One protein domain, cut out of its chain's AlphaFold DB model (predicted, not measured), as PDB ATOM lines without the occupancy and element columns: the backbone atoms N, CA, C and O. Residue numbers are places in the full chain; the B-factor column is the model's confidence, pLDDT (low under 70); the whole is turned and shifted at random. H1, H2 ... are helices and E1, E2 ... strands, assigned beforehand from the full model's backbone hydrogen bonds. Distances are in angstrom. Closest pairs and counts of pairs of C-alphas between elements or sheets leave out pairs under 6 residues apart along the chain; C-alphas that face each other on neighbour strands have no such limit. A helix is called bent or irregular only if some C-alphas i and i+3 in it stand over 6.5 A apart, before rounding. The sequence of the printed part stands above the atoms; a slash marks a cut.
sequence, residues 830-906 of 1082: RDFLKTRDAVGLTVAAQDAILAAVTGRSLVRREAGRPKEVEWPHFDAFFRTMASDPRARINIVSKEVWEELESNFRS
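What this domain is: This is residues 830 to 906 of the 1082 residues of the protein "DNA helicase" of Alphaproteobacteria bacterium (UniProt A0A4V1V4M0). Three short helices, each about perpendicular to the other two, make a small body, and the hairpin of E1 and E2 forms an arm at one end. Residues 830 to 842, with no named element, lie towards the other end. The printed part has 77 residues, with three named helices and two antiparallel strands in the order H1 E1 E2 H2 H3, mixed in class. It is compact, radius of gyration of the C-alphas 12.1 A, with an elongated outline of 39 by 23 by 21 A.

Where its parts are: H1, residues 843 to 852, begins at C-alpha 843 (350.779, 231.748, 247.506) and spans 14.2 A. E1 is residues 858 to 862, 12.6 A, and E2 residues 865 to 870, 15.5 A. H2, residues 874 to 883, spans 14.2 A. H3, residues 894 to 906, spans 18.8 A and ends at C-alpha 906 (366.574, 221.474, 259.035); it is irregular, with C-alphas 903 and 906 7.5 A apart.

How they stand to each other: H1 touches H3, through residues 896 to 900 of H3 alone; the closest C-alphas, of Ala 845 and Val 896, are 5.4 A apart. H2 is close to but not clearly touching H1 and H3. N 860 and O 867 of the hairpin are within hydrogen-bond range, 2.8 A. Every O i to N i+4 pair is within range in H1 and H2, and 8 of 9 in H3.

The domain as a whole: The C-alphas farthest apart, of Arg 836 and Gly 864, are 39.6 A apart. The printed part has no cut, and no link is long. The pLDDT is under 70 at residues 861 to 866, 886, 890 and 905 to 906.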
ATOM      1  N   ARG A 830     362.270 232.372 240.833       88.62
ATOM      2  CA  ARG A 830     361.473 231.718 239.788       88.62
ATOM      3  C   ARG A 830     361.924 230.281 239.520       88.62
ATOM      4  O   ARG A 830     361.073 229.414 239.345       88.62
ATOM      5  N   ASP A 831     363.230 230.034 239.513       87.12
ATOM      6  CA  ASP A 831     363.795 228.704 239.262       87.12
ATOM      7  C   ASP A 831     363.699 227.815 240.509       87.12
ATOM      8  O   ASP A 831     363.405 226.628 240.401       87.12
ATOM      9  N   PHE A 832     363.847 228.395 241.706       88.06
ATOM     10  CA  PHE A 832     363.595 227.721 242.979       88.06
ATOM     11  C   PHE A 832     362.164 227.162 243.049       88.06
ATOM     12  O   PHE A 832     361.978 225.996 243.393       88.06
ATOM     13  N   LEU A 833     361.160 227.933 242.612       90.88
ATOM     14  CA  LEU A 833     359.765 227.477 242.530       90.88
ATOM     15  C   LEU A 833     359.510 226.375 241.476       90.88
ATOM     16  O   LEU A 833     358.400 225.859 241.389       90.88
ATOM     17  N   LYS A 834     360.512 225.965 240.688       87.25
ATOM     18  CA  LYS A 834     360.435 224.775 239.821       87.25
ATOM     19  C   LYS A 834     361.015 223.513 240.480       87.25
ATOM     20  O   LYS A 834     360.940 222.442 239.886       87.25
ATOM     21  N   THR A 835     361.596 223.620 241.678       84.12
ATOM     22  CA  THR A 835     362.231 222.500 242.394       84.12
ATOM     23  C   THR A 835     361.256 221.744 243.305       84.12
ATOM     24  O   THR A 835     360.196 222.260 243.667       84.12
ATOM     25  N   ARG A 836     361.635 220.526 243.725       79.69
ATOM     26  CA  ARG A 836     360.905 219.741 244.742       79.69
ATOM     27  C   ARG A 836     360.788 220.479 246.083       79.69
ATOM     28  O   ARG A 836     359.749 220.377 246.726       79.69
ATOM     29  N   ASP A 837     361.802 221.259 246.462       82.31
ATOM     30  CA  ASP A 837     361.861 221.982 247.742       82.31
ATOM     31  C   ASP A 837     360.741 223.033 247.888       82.31
ATOM     32  O   ASP A 837     360.385 223.414 248.998       82.31
ATOM     33  N   ALA A 838     360.161 223.497 246.776       87.06
ATOM     34  CA  ALA A 838     359.073 224.475 246.774       87.06
ATOM     35  C   ALA A 838     357.664 223.862 246.920       87.06
ATOM     36  O   ALA A 838     356.671 224.598 246.964       87.06
ATOM     37  N   VAL A 839     357.539 222.530 246.939       86.69
ATOM     38  CA  VAL A 839     356.243 221.841 247.029       86.69
ATOM     39  C   VAL A 839     355.614 222.085 248.405       86.69
ATOM     40  O   VAL A 839     356.271 221.956 249.431       86.69
ATOM     41  N   GLY A 840     354.333 222.466 248.421       86.69
ATOM     42  CA  GLY A 840     353.594 222.822 249.636       86.69
ATOM     43  C   GLY A 840     353.621 224.314 249.995       86.69
ATOM     44  O   GLY A 840     352.832 224.724 250.843       86.69
ATOM     45  N   LEU A 841     354.455 225.141 249.344       90.62
ATOM     46  CA  LEU A 841     354.544 226.575 249.657       90.62
ATOM     47  C   LEU A 841     353.257 227.344 249.334       90.62
ATOM     48  O   LEU A 841     352.711 227.245 248.226       90.62
ATOM     49  N   THR A 842     352.823 228.190 250.271       92.81
ATOM     50  CA  THR A 842     351.650 229.058 250.116       92.81
ATOM     51  C   THR A 842     351.850 230.117 249.030       92.81
ATOM     52  O   THR A 842     352.968 230.501 248.686       92.81
ATOM     53  N   VAL A 843     350.745 230.655 248.499       92.38
ATOM     54  CA  VAL A 843     350.779 231.748 247.506       92.38
ATOM     55  C   VAL A 843     351.588 232.944 248.027       92.38
ATOM     56  O   VAL A 843     352.406 233.486 247.288       92.38
ATOM     57  N   ALA A 844     351.424 233.295 249.307       90.38
ATOM     58  CA  ALA A 844     352.134 234.398 249.948       90.38
ATOM     59  C   ALA A 844     353.646 234.137 250.076       90.38
ATOM     60  O   ALA A 844     354.440 235.043 249.814       90.38
ATOM     61  N   ALA A 845     354.057 232.906 250.404       90.50
ATOM     62  CA  ALA A 845     355.463 232.508 250.389       90.50
ATOM     63  C   ALA A 845     356.070 232.579 248.981       90.50
ATOM     64  O   ALA A 845     357.154 233.136 248.799       90.50
ATOM     65  N   GLN A 846     355.345 232.099 247.967       93.50
ATOM     66  CA  GLN A 846     355.778 232.183 246.571       93.50
ATOM     67  C   GLN A 846     355.927 233.634 246.086       93.50
ATOM     68  O   GLN A 846     356.929 233.958 245.449       93.50
ATOM     69  N   ASP A 847     354.967 234.516 246.389       92.38
ATOM     70  CA  ASP A 847     355.037 235.931 245.995       92.38
ATOM     71  C   ASP A 847     356.178 236.668 246.715       92.38
ATOM     72  O   ASP A 847     356.888 237.449 246.081       92.38
ATOM     73  N   ALA A 848     356.424 236.375 247.998       88.44
ATOM     74  CA  ALA A 848     357.566 236.924 248.734       88.44
ATOM     75  C   ALA A 848     358.911 236.491 248.116       88.44
ATOM     76  O   ALA A 848     359.795 237.324 247.918       88.44
ATOM     77  N   ILE A 849     359.050 235.213 247.744       89.88
ATOM     78  CA  ILE A 849     360.242 234.688 247.057       89.88
ATOM     79  C   ILE A 849     360.429 235.348 245.684       89.88
ATOM     80  O   ILE A 849     361.545 235.727 245.336       89.88
ATOM     81  N   LEU A 850     359.358 235.515 244.905       91.75
ATOM     82  CA  LEU A 850     359.420 236.139 243.578       91.75
ATOM     83  C   LEU A 850     359.747 237.636 243.634       91.75
ATOM     84  O   LEU A 850     360.451 238.132 242.756       91.75
ATOM     85  N   ALA A 851     359.265 238.346 244.656       87.69
ATOM     86  CA  ALA A 851     359.575 239.755 244.870       87.69
ATOM     87  C   ALA A 851     361.011 239.971 245.377       87.69
ATOM     88  O   ALA A 851     361.663 240.930 244.969       87.69
ATOM     89  N   ALA A 852     361.506 239.089 246.252       85.69
ATOM     90  CA  ALA A 852     362.810 239.240 246.891       85.69
ATOM     91  C   ALA A 852     363.971 238.608 246.103       85.69
ATOM     92  O   ALA A 852     365.089 239.107 246.180       85.69
ATOM     93  N   VAL A 853     363.769 237.522 245.351       88.81
ATOM     94  CA  VAL A 853     364.868 236.750 244.735       88.81
ATOM     95  C   VAL A 853     364.871 236.908 243.211       88.81
ATOM     96  O   VAL A 853     364.491 236.010 242.456       88.81
ATOM     97  N   THR A 854     365.314 238.076 242.747       84.06
ATOM     98  CA  THR A 854     365.195 238.527 241.346       84.06
ATOM     99  C   THR A 854     366.360 238.118 240.437       84.06
ATOM    100  O   THR A 854     366.320 238.373 239.230       84.06
ATOM    101  N   GLY A 855     367.424 237.517 240.986       81.31
ATOM    102  CA  GLY A 855     368.678 237.293 240.254       81.31
ATOM    103  C   GLY A 855     369.648 238.483 240.302       81.31
ATOM    104  O   GLY A 855     370.647 238.494 239.580       81.31
ATOM    105  N   ARG A 856     369.372 239.498 241.133       81.69
ATOM    106  CA  ARG A 856     370.208 240.692 241.343       81.69
ATOM    107  C   ARG A 856     370.299 241.010 242.837       81.69
ATOM    108  O   ARG A 856     369.379 240.696 243.575       81.69
ATOM    109  N   SER A 857     371.383 241.650 243.279       82.31
ATOM    110  CA  SER A 857     371.430 242.282 244.608       82.31
ATOM    111  C   SER A 857     371.039 243.754 244.473       82.31
ATOM    112  O   SER A 857     371.633 244.478 243.667       82.31
ATOM    113  N   LEU A 858     370.039 244.193 245.242       82.44
ATOM    114  CA  LEU A 858     369.617 245.593 245.310       82.44
ATOM    115  C   LEU A 858     369.589 246.065 246.762       82.44
ATOM    116  O   LEU A 858     368.814 245.572 247.579       82.44
ATOM    117  N   VAL A 859     370.388 247.090 247.061       79.69
ATOM    118  CA  VAL A 859     370.462 247.712 248.388       79.69
ATOM    119  C   VAL A 859     369.842 249.106 248.342       79.69
ATOM    120  O   VAL A 859     370.373 250.025 247.714       79.69
ATOM    121  N   ARG A 860     368.718 249.287 249.038       75.50
ATOM    122  CA  ARG A 860     368.024 250.571 249.187       75.50
ATOM    123  C   ARG A 860     368.481 251.259 250.475       75.50
ATOM    124  O   ARG A 860     368.799 250.601 251.460       75.50
ATOM    125  N   ARG A 861     368.523 252.594 250.494       66.88
ATOM    126  CA  ARG A 861     368.776 253.350 251.733       66.88
ATOM    127  C   ARG A 861     367.458 253.697 252.412       66.88
ATOM    128  O   ARG A 861     366.667 254.450 251.853       66.88
ATOM    129  N   GLU A 862     367.258 253.182 253.619       62.84
ATOM    130  CA  GLU A 862     366.080 253.430 254.455       62.84
ATOM    131  C   GLU A 862     366.575 253.983 255.806       62.84
ATOM    132  O   GLU A 862     367.515 253.447 256.394       62.84
ATOM    133  N   ALA A 863     366.045 255.132 256.248       60.66
ATOM    134  CA  ALA A 863     366.509 255.861 257.444       60.66
ATOM    135  C   ALA A 863     368.050 256.049 257.551       60.66
ATOM    136  O   ALA A 863     368.632 255.993 258.633       60.66
ATOM    137  N   GLY A 864     368.731 256.256 256.416       58.97
ATOM    138  CA  GLY A 864     370.183 256.471 256.353       58.97
ATOM    139  C   GLY A 864     371.050 255.205 256.411       58.97
ATOM    140  O   GLY A 864     372.268 255.316 256.295       58.97
ATOM    141  N   ARG A 865     370.459 254.008 256.534       58.16
ATOM    142  CA  ARG A 865     371.182 252.724 256.528       58.16
ATOM    143  C   ARG A 865     370.973 251.967 255.210       58.16
ATOM    144  O   ARG A 865     369.895 252.079 254.623       58.16
ATOM    145  N   PRO A 866     371.974 251.214 254.718       65.88
ATOM    146  CA  PRO A 866     371.773 250.265 253.630       65.88
ATOM    147  C   PRO A 866     370.894 249.103 254.110       65.88
ATOM    148  O   PRO A 866     371.157 248.522 255.161       65.88
ATOM    149  N   LYS A 867     369.865 248.770 253.333       74.12
ATOM    150  CA  LYS A 867     368.971 247.627 253.525       74.12
ATOM    151  C   LYS A 867     368.880 246.878 252.202       74.12
ATOM    152  O   LYS A 867     368.543 247.483 251.185       74.12
ATOM    153  N   GLU A 868     369.228 245.599 252.196       76.94
ATOM    154  CA  GLU A 868     369.053 244.752 251.015       76.94
ATOM    155  C   GLU A 868     367.558 244.450 250.818       76.94
ATOM    156  O   GLU A 868     366.817 244.300 251.792       76.94
ATOM    157  N   VAL A 869     367.104 244.494 249.566       79.56
ATOM    158  CA  VAL A 869     365.687 244.375 249.169       79.56
ATOM    159  C   VAL A 869     365.501 243.318 248.080       79.56
ATOM    160  O   VAL A 869     364.460 242.672 248.042       79.56
ATOM    161  N   GLU A 870     366.510 243.122 247.228       85.88
ATOM    162  CA  GLU A 870     366.564 242.017 246.267       85.88
ATOM    163  C   GLU A 870     367.850 241.211 246.472       85.88
ATOM    164  O   GLU A 870     368.903 241.798 246.738       85.88
ATOM    165  N   TRP A 871     367.759 239.892 246.298       87.94
ATOM    166  CA  TRP A 871     368.849 238.925 246.398       87.94
ATOM    167  C   TRP A 871     369.065 238.172 245.076       87.94
ATOM    168  O   TRP A 871     368.107 237.852 244.361       87.94
ATOM    169  N   PRO A 872     370.321 237.804 244.754       83.19
ATOM    170  CA  PRO A 872     370.622 237.067 243.534       83.19
ATOM    171  C   PRO A 872     370.132 235.614 243.578       83.19
ATOM    172  O   PRO A 872     369.746 235.075 242.542       83.19
ATOM    173  N   HIS A 873     370.130 234.987 244.758       88.12
ATOM    174  CA  HIS A 873     369.842 233.562 244.929       88.12
ATOM    175  C   HIS A 873     369.023 233.290 246.194       88.12
ATOM    176  O   HIS A 873     369.149 234.024 247.179       88.12
ATOM    177  N   PHE A 874     368.226 232.215 246.187       86.69
ATOM    178  CA  PHE A 874     367.373 231.848 247.323       86.69
ATOM    179  C   PHE A 874     368.180 231.540 248.597       86.69
ATOM    180  O   PHE A 874     367.782 231.972 249.675       86.69
ATOM    181  N   ASP A 875     369.354 230.903 248.483       84.25
ATOM    182  CA  ASP A 875     370.259 230.668 249.624       84.25
ATOM    183  C   ASP A 875     370.645 231.976 250.345       84.25
ATOM    184  O   ASP A 875     370.540 232.075 251.569       84.25
ATOM    185  N   ALA A 876     371.017 233.011 249.584       83.94
ATOM    186  CA  ALA A 876     371.414 234.307 250.133       83.94
ATOM    187  C   ALA A 876     370.240 235.018 250.827       83.94
ATOM    188  O   ALA A 876     370.405 235.564 251.918       83.94
ATOM    189  N   PHE A 877     369.046 234.966 250.230       87.50
ATOM    190  CA  PHE A 877     367.814 235.469 250.841       87.50
ATOM    191  C   PHE A 877     367.499 234.741 252.155       87.50
ATOM    192  O   PHE A 877     367.345 235.383 253.196       87.50
ATOM    193  N   PHE A 878     367.469 233.404 252.138       86.44
ATOM    194  CA  PHE A 878     367.097 232.607 253.305       86.44
ATOM    195  C   PHE A 878     368.093 232.777 254.460       86.44
ATOM    196  O   PHE A 878     367.674 232.982 255.600       86.44
ATOM    197  N   ARG A 879     369.407 232.799 254.187       84.00
ATOM    198  CA  ARG A 879     370.440 233.059 255.211       84.00
ATOM    199  C   ARG A 879     370.336 234.459 255.810       84.00
ATOM    200  O   ARG A 879     370.465 234.600 257.028       84.00
ATOM    201  N   THR A 880     370.086 235.485 254.996       83.69
ATOM    202  CA  THR A 880     369.915 236.865 255.485       83.69
ATOM    203  C   THR A 880     368.683 236.974 256.386       83.69
ATOM    204  O   THR A 880     368.774 237.501 257.494       83.69
ATOM    205  N   MET A 881     367.553 236.389 255.977       84.06
ATOM    206  CA  MET A 881     366.330 236.370 256.785       84.06
ATOM    207  C   MET A 881     366.469 235.524 258.059       84.06
ATOM    208  O   MET A 881     365.949 235.907 259.109       84.06
ATOM    209  N   ALA A 882     367.209 234.414 258.018       82.81
ATOM    210  CA  ALA A 882     367.477 233.586 259.192       82.81
ATOM    211  C   ALA A 882     368.376 234.296 260.222       82.81
ATOM    212  O   ALA A 882     368.133 234.175 261.422       82.81
ATOM    213  N   SER A 883     369.383 235.049 259.763       80.56
ATOM    214  CA  SER A 883     370.403 235.666 260.623       80.56
ATOM    215  C   SER A 883     370.029 237.038 261.200       80.56
ATOM    216  O   SER A 883     370.391 237.307 262.345       80.56
ATOM    217  N   ASP A 884     369.280 237.886 260.480       78.56
ATOM    218  CA  ASP A 884     368.806 239.180 261.003       78.56
ATOM    219  C   ASP A 884     367.267 239.293 260.993       78.56
ATOM    220  O   ASP A 884     366.658 239.567 259.953       78.56
ATOM    221  N   PRO A 885     366.602 239.195 262.162       76.00
ATOM    222  CA  PRO A 885     365.168 239.449 262.288       76.00
ATOM    223  C   PRO A 885     364.714 240.835 261.801       76.00
ATOM    224  O   PRO A 885     363.541 241.006 261.470       76.00
ATOM    225  N   ARG A 886     365.608 241.834 261.729       69.31
ATOM    226  CA  ARG A 886     365.290 243.177 261.210       69.31
ATOM    227  C   ARG A 886     365.253 243.228 259.684       69.31
ATOM    228  O   ARG A 886     364.540 244.076 259.148       69.31
ATOM    229  N   ALA A 887     365.948 242.323 258.989       70.69
ATOM    230  CA  ALA A 887     365.892 242.213 257.530       70.69
ATOM    231  C   ALA A 887     364.494 241.792 257.036       70.69
ATOM    232  O   ALA A 887     364.067 242.211 255.965       70.69
ATOM    233  N   ARG A 888     363.741 241.053 257.862       79.81
ATOM    234  CA  ARG A 888     362.373 240.582 257.569       79.81
ATOM    235  C   ARG A 888     361.361 241.729 257.410       79.81
ATOM    236  O   ARG A 888     360.388 241.607 256.668       79.81
ATOM    237  N   ILE A 889     361.589 242.857 258.093       70.81
ATOM    238  CA  ILE A 889     360.633 243.969 258.212       70.81
ATOM    239  C   ILE A 889     360.356 244.606 256.839       70.81
ATOM    240  O   ILE A 889     361.253 245.172 256.208       70.81
ATOM    241  N   ASN A 890     359.085 244.585 256.428       69.25
ATOM    242  CA  ASN A 890     358.576 245.035 255.123       69.25
ATOM    243  C   ASN A 890     359.068 244.212 253.912       69.25
ATOM    244  O   ASN A 890     359.001 244.714 252.792       69.25
ATOM    245  N   ILE A 891     359.559 242.981 254.115       77.56
ATOM    246  CA  ILE A 891     359.969 242.078 253.020       77.56
ATOM    247  C   ILE A 891     359.220 240.741 253.094       77.56
ATOM    248  O   ILE A 891     358.709 240.274 252.081       77.56
ATOM    249  N   VAL A 892     359.095 240.155 254.287       81.69
ATOM    250  CA  VAL A 892     358.372 238.892 254.515       81.69
ATOM    251  C   VAL A 892     357.444 239.070 255.719       81.69
ATOM    252  O   VAL A 892     357.841 239.685 256.711       81.69
ATOM    253  N   SER A 893     356.204 238.569 255.652       84.44
ATOM    254  CA  SER A 893     355.313 238.578 256.824       84.44
ATOM    255  C   SER A 893     355.812 237.595 257.889       84.44
ATOM    256  O   SER A 893     356.632 236.718 257.607       84.44
ATOM    257  N   LYS A 894     355.331 237.727 259.131       84.00
ATOM    258  CA  LYS A 894     355.740 236.831 260.222       84.00
ATOM    259  C   LYS A 894     355.329 235.386 259.930       84.00
ATOM    260  O   LYS A 894     356.126 234.479 260.122       84.00
ATOM    261  N   GLU A 895     354.123 235.213 259.407       84.06
ATOM    262  CA  GLU A 895     353.494 233.936 259.073       84.06
ATOM    263  C   GLU A 895     354.231 233.250 257.914       84.06
ATOM    264  O   GLU A 895     354.583 232.079 258.008       84.06
ATOM    265  N   VAL A 896     354.546 234.004 256.850       85.56
ATOM    266  CA  VAL A 896     355.332 233.493 255.716       85.56
ATOM    267  C   VAL A 896     356.751 233.130 256.150       85.56
ATOM    268  O   VAL A 896     357.297 232.128 255.697       85.56
ATOM    269  N   TRP A 897     357.371 233.913 257.037       87.62
ATOM    270  CA  TRP A 897     358.685 233.546 257.557       87.62
ATOM    271  C   TRP A 897     358.627 232.297 258.449       87.62
ATOM    272  O   TRP A 897     359.516 231.460 258.349       87.62
ATOM    273  N   GLU A 898     357.594 232.129 259.279       85.75
ATOM    274  CA  GLU A 898     357.395 230.916 260.087       85.75
ATOM    275  C   GLU A 898     357.203 229.665 259.207       85.75
ATOM    276  O   GLU A 898     357.783 228.623 259.510       85.75
ATOM    277  N   GLU A 899     356.488 229.778 258.083       87.00
ATOM    278  CA  GLU A 899     356.368 228.725 257.059       87.00
ATOM    279  C   GLU A 899     357.732 228.372 256.435       87.00
ATOM    280  O   GLU A 899     358.149 227.212 256.458       87.00
ATOM    281  N   LEU A 900     358.459 229.370 255.917       85.25
ATOM    282  CA  LEU A 900     359.776 229.168 255.301       85.25
ATOM    283  C   LEU A 900     360.795 228.614 256.309       85.25
ATOM    284  O   LEU A 900     361.565 227.713 255.984       85.25
ATOM    285  N   GLU A 901     360.804 229.120 257.543       85.06
ATOM    286  CA  GLU A 901     361.682 228.630 258.603       85.06
ATOM    287  C   GLU A 901     361.332 227.182 258.974       85.06
ATOM    288  O   GLU A 901     362.233 226.350 259.051       85.06
ATOM    289  N   SER A 902     360.049 226.837 259.123       82.88
ATOM    290  CA  SER A 902     359.619 225.458 259.396       82.88
ATOM    291  C   SER A 902     360.056 224.480 258.299       82.88
ATOM    292  O   SER A 902     360.553 223.397 258.605       82.88
ATOM    293  N   ASN A 903     359.915 224.868 257.028       78.38
ATOM    294  CA  ASN A 903     360.187 223.986 255.892       78.38
ATOM    295  C   ASN A 903     361.688 223.817 255.590       78.38
ATOM    296  O   ASN A 903     362.091 222.769 255.090       78.38
ATOM    297  N   PHE A 904     362.526 224.816 255.901       80.69
ATOM    298  CA  PHE A 904     363.920 224.872 255.426       80.69
ATOM    299  C   PHE A 904     364.995 224.916 256.527       80.69
ATOM    300  O   PHE A 904     366.184 224.759 256.237       80.69
ATOM    301  N   ARG A 905     364.634 225.092 257.807       68.88
ATOM    302  CA  ARG A 905     365.607 225.211 258.916       68.88
ATOM    303  C   ARG A 905     366.416 223.940 259.184       68.88
ATOM    304  O   ARG A 905     367.565 224.048 259.604       68.88
ATOM    305  N   SER A 906     365.859 222.758 258.925       58.97
ATOM    306  CA  SER A 906     366.574 221.474 259.035       58.97
ATOM    307  C   SER A 906     367.641 221.274 257.948       58.97
ATOM    308  O   SER A 906     368.491 220.398 258.084       58.97
TER     309      SER A 906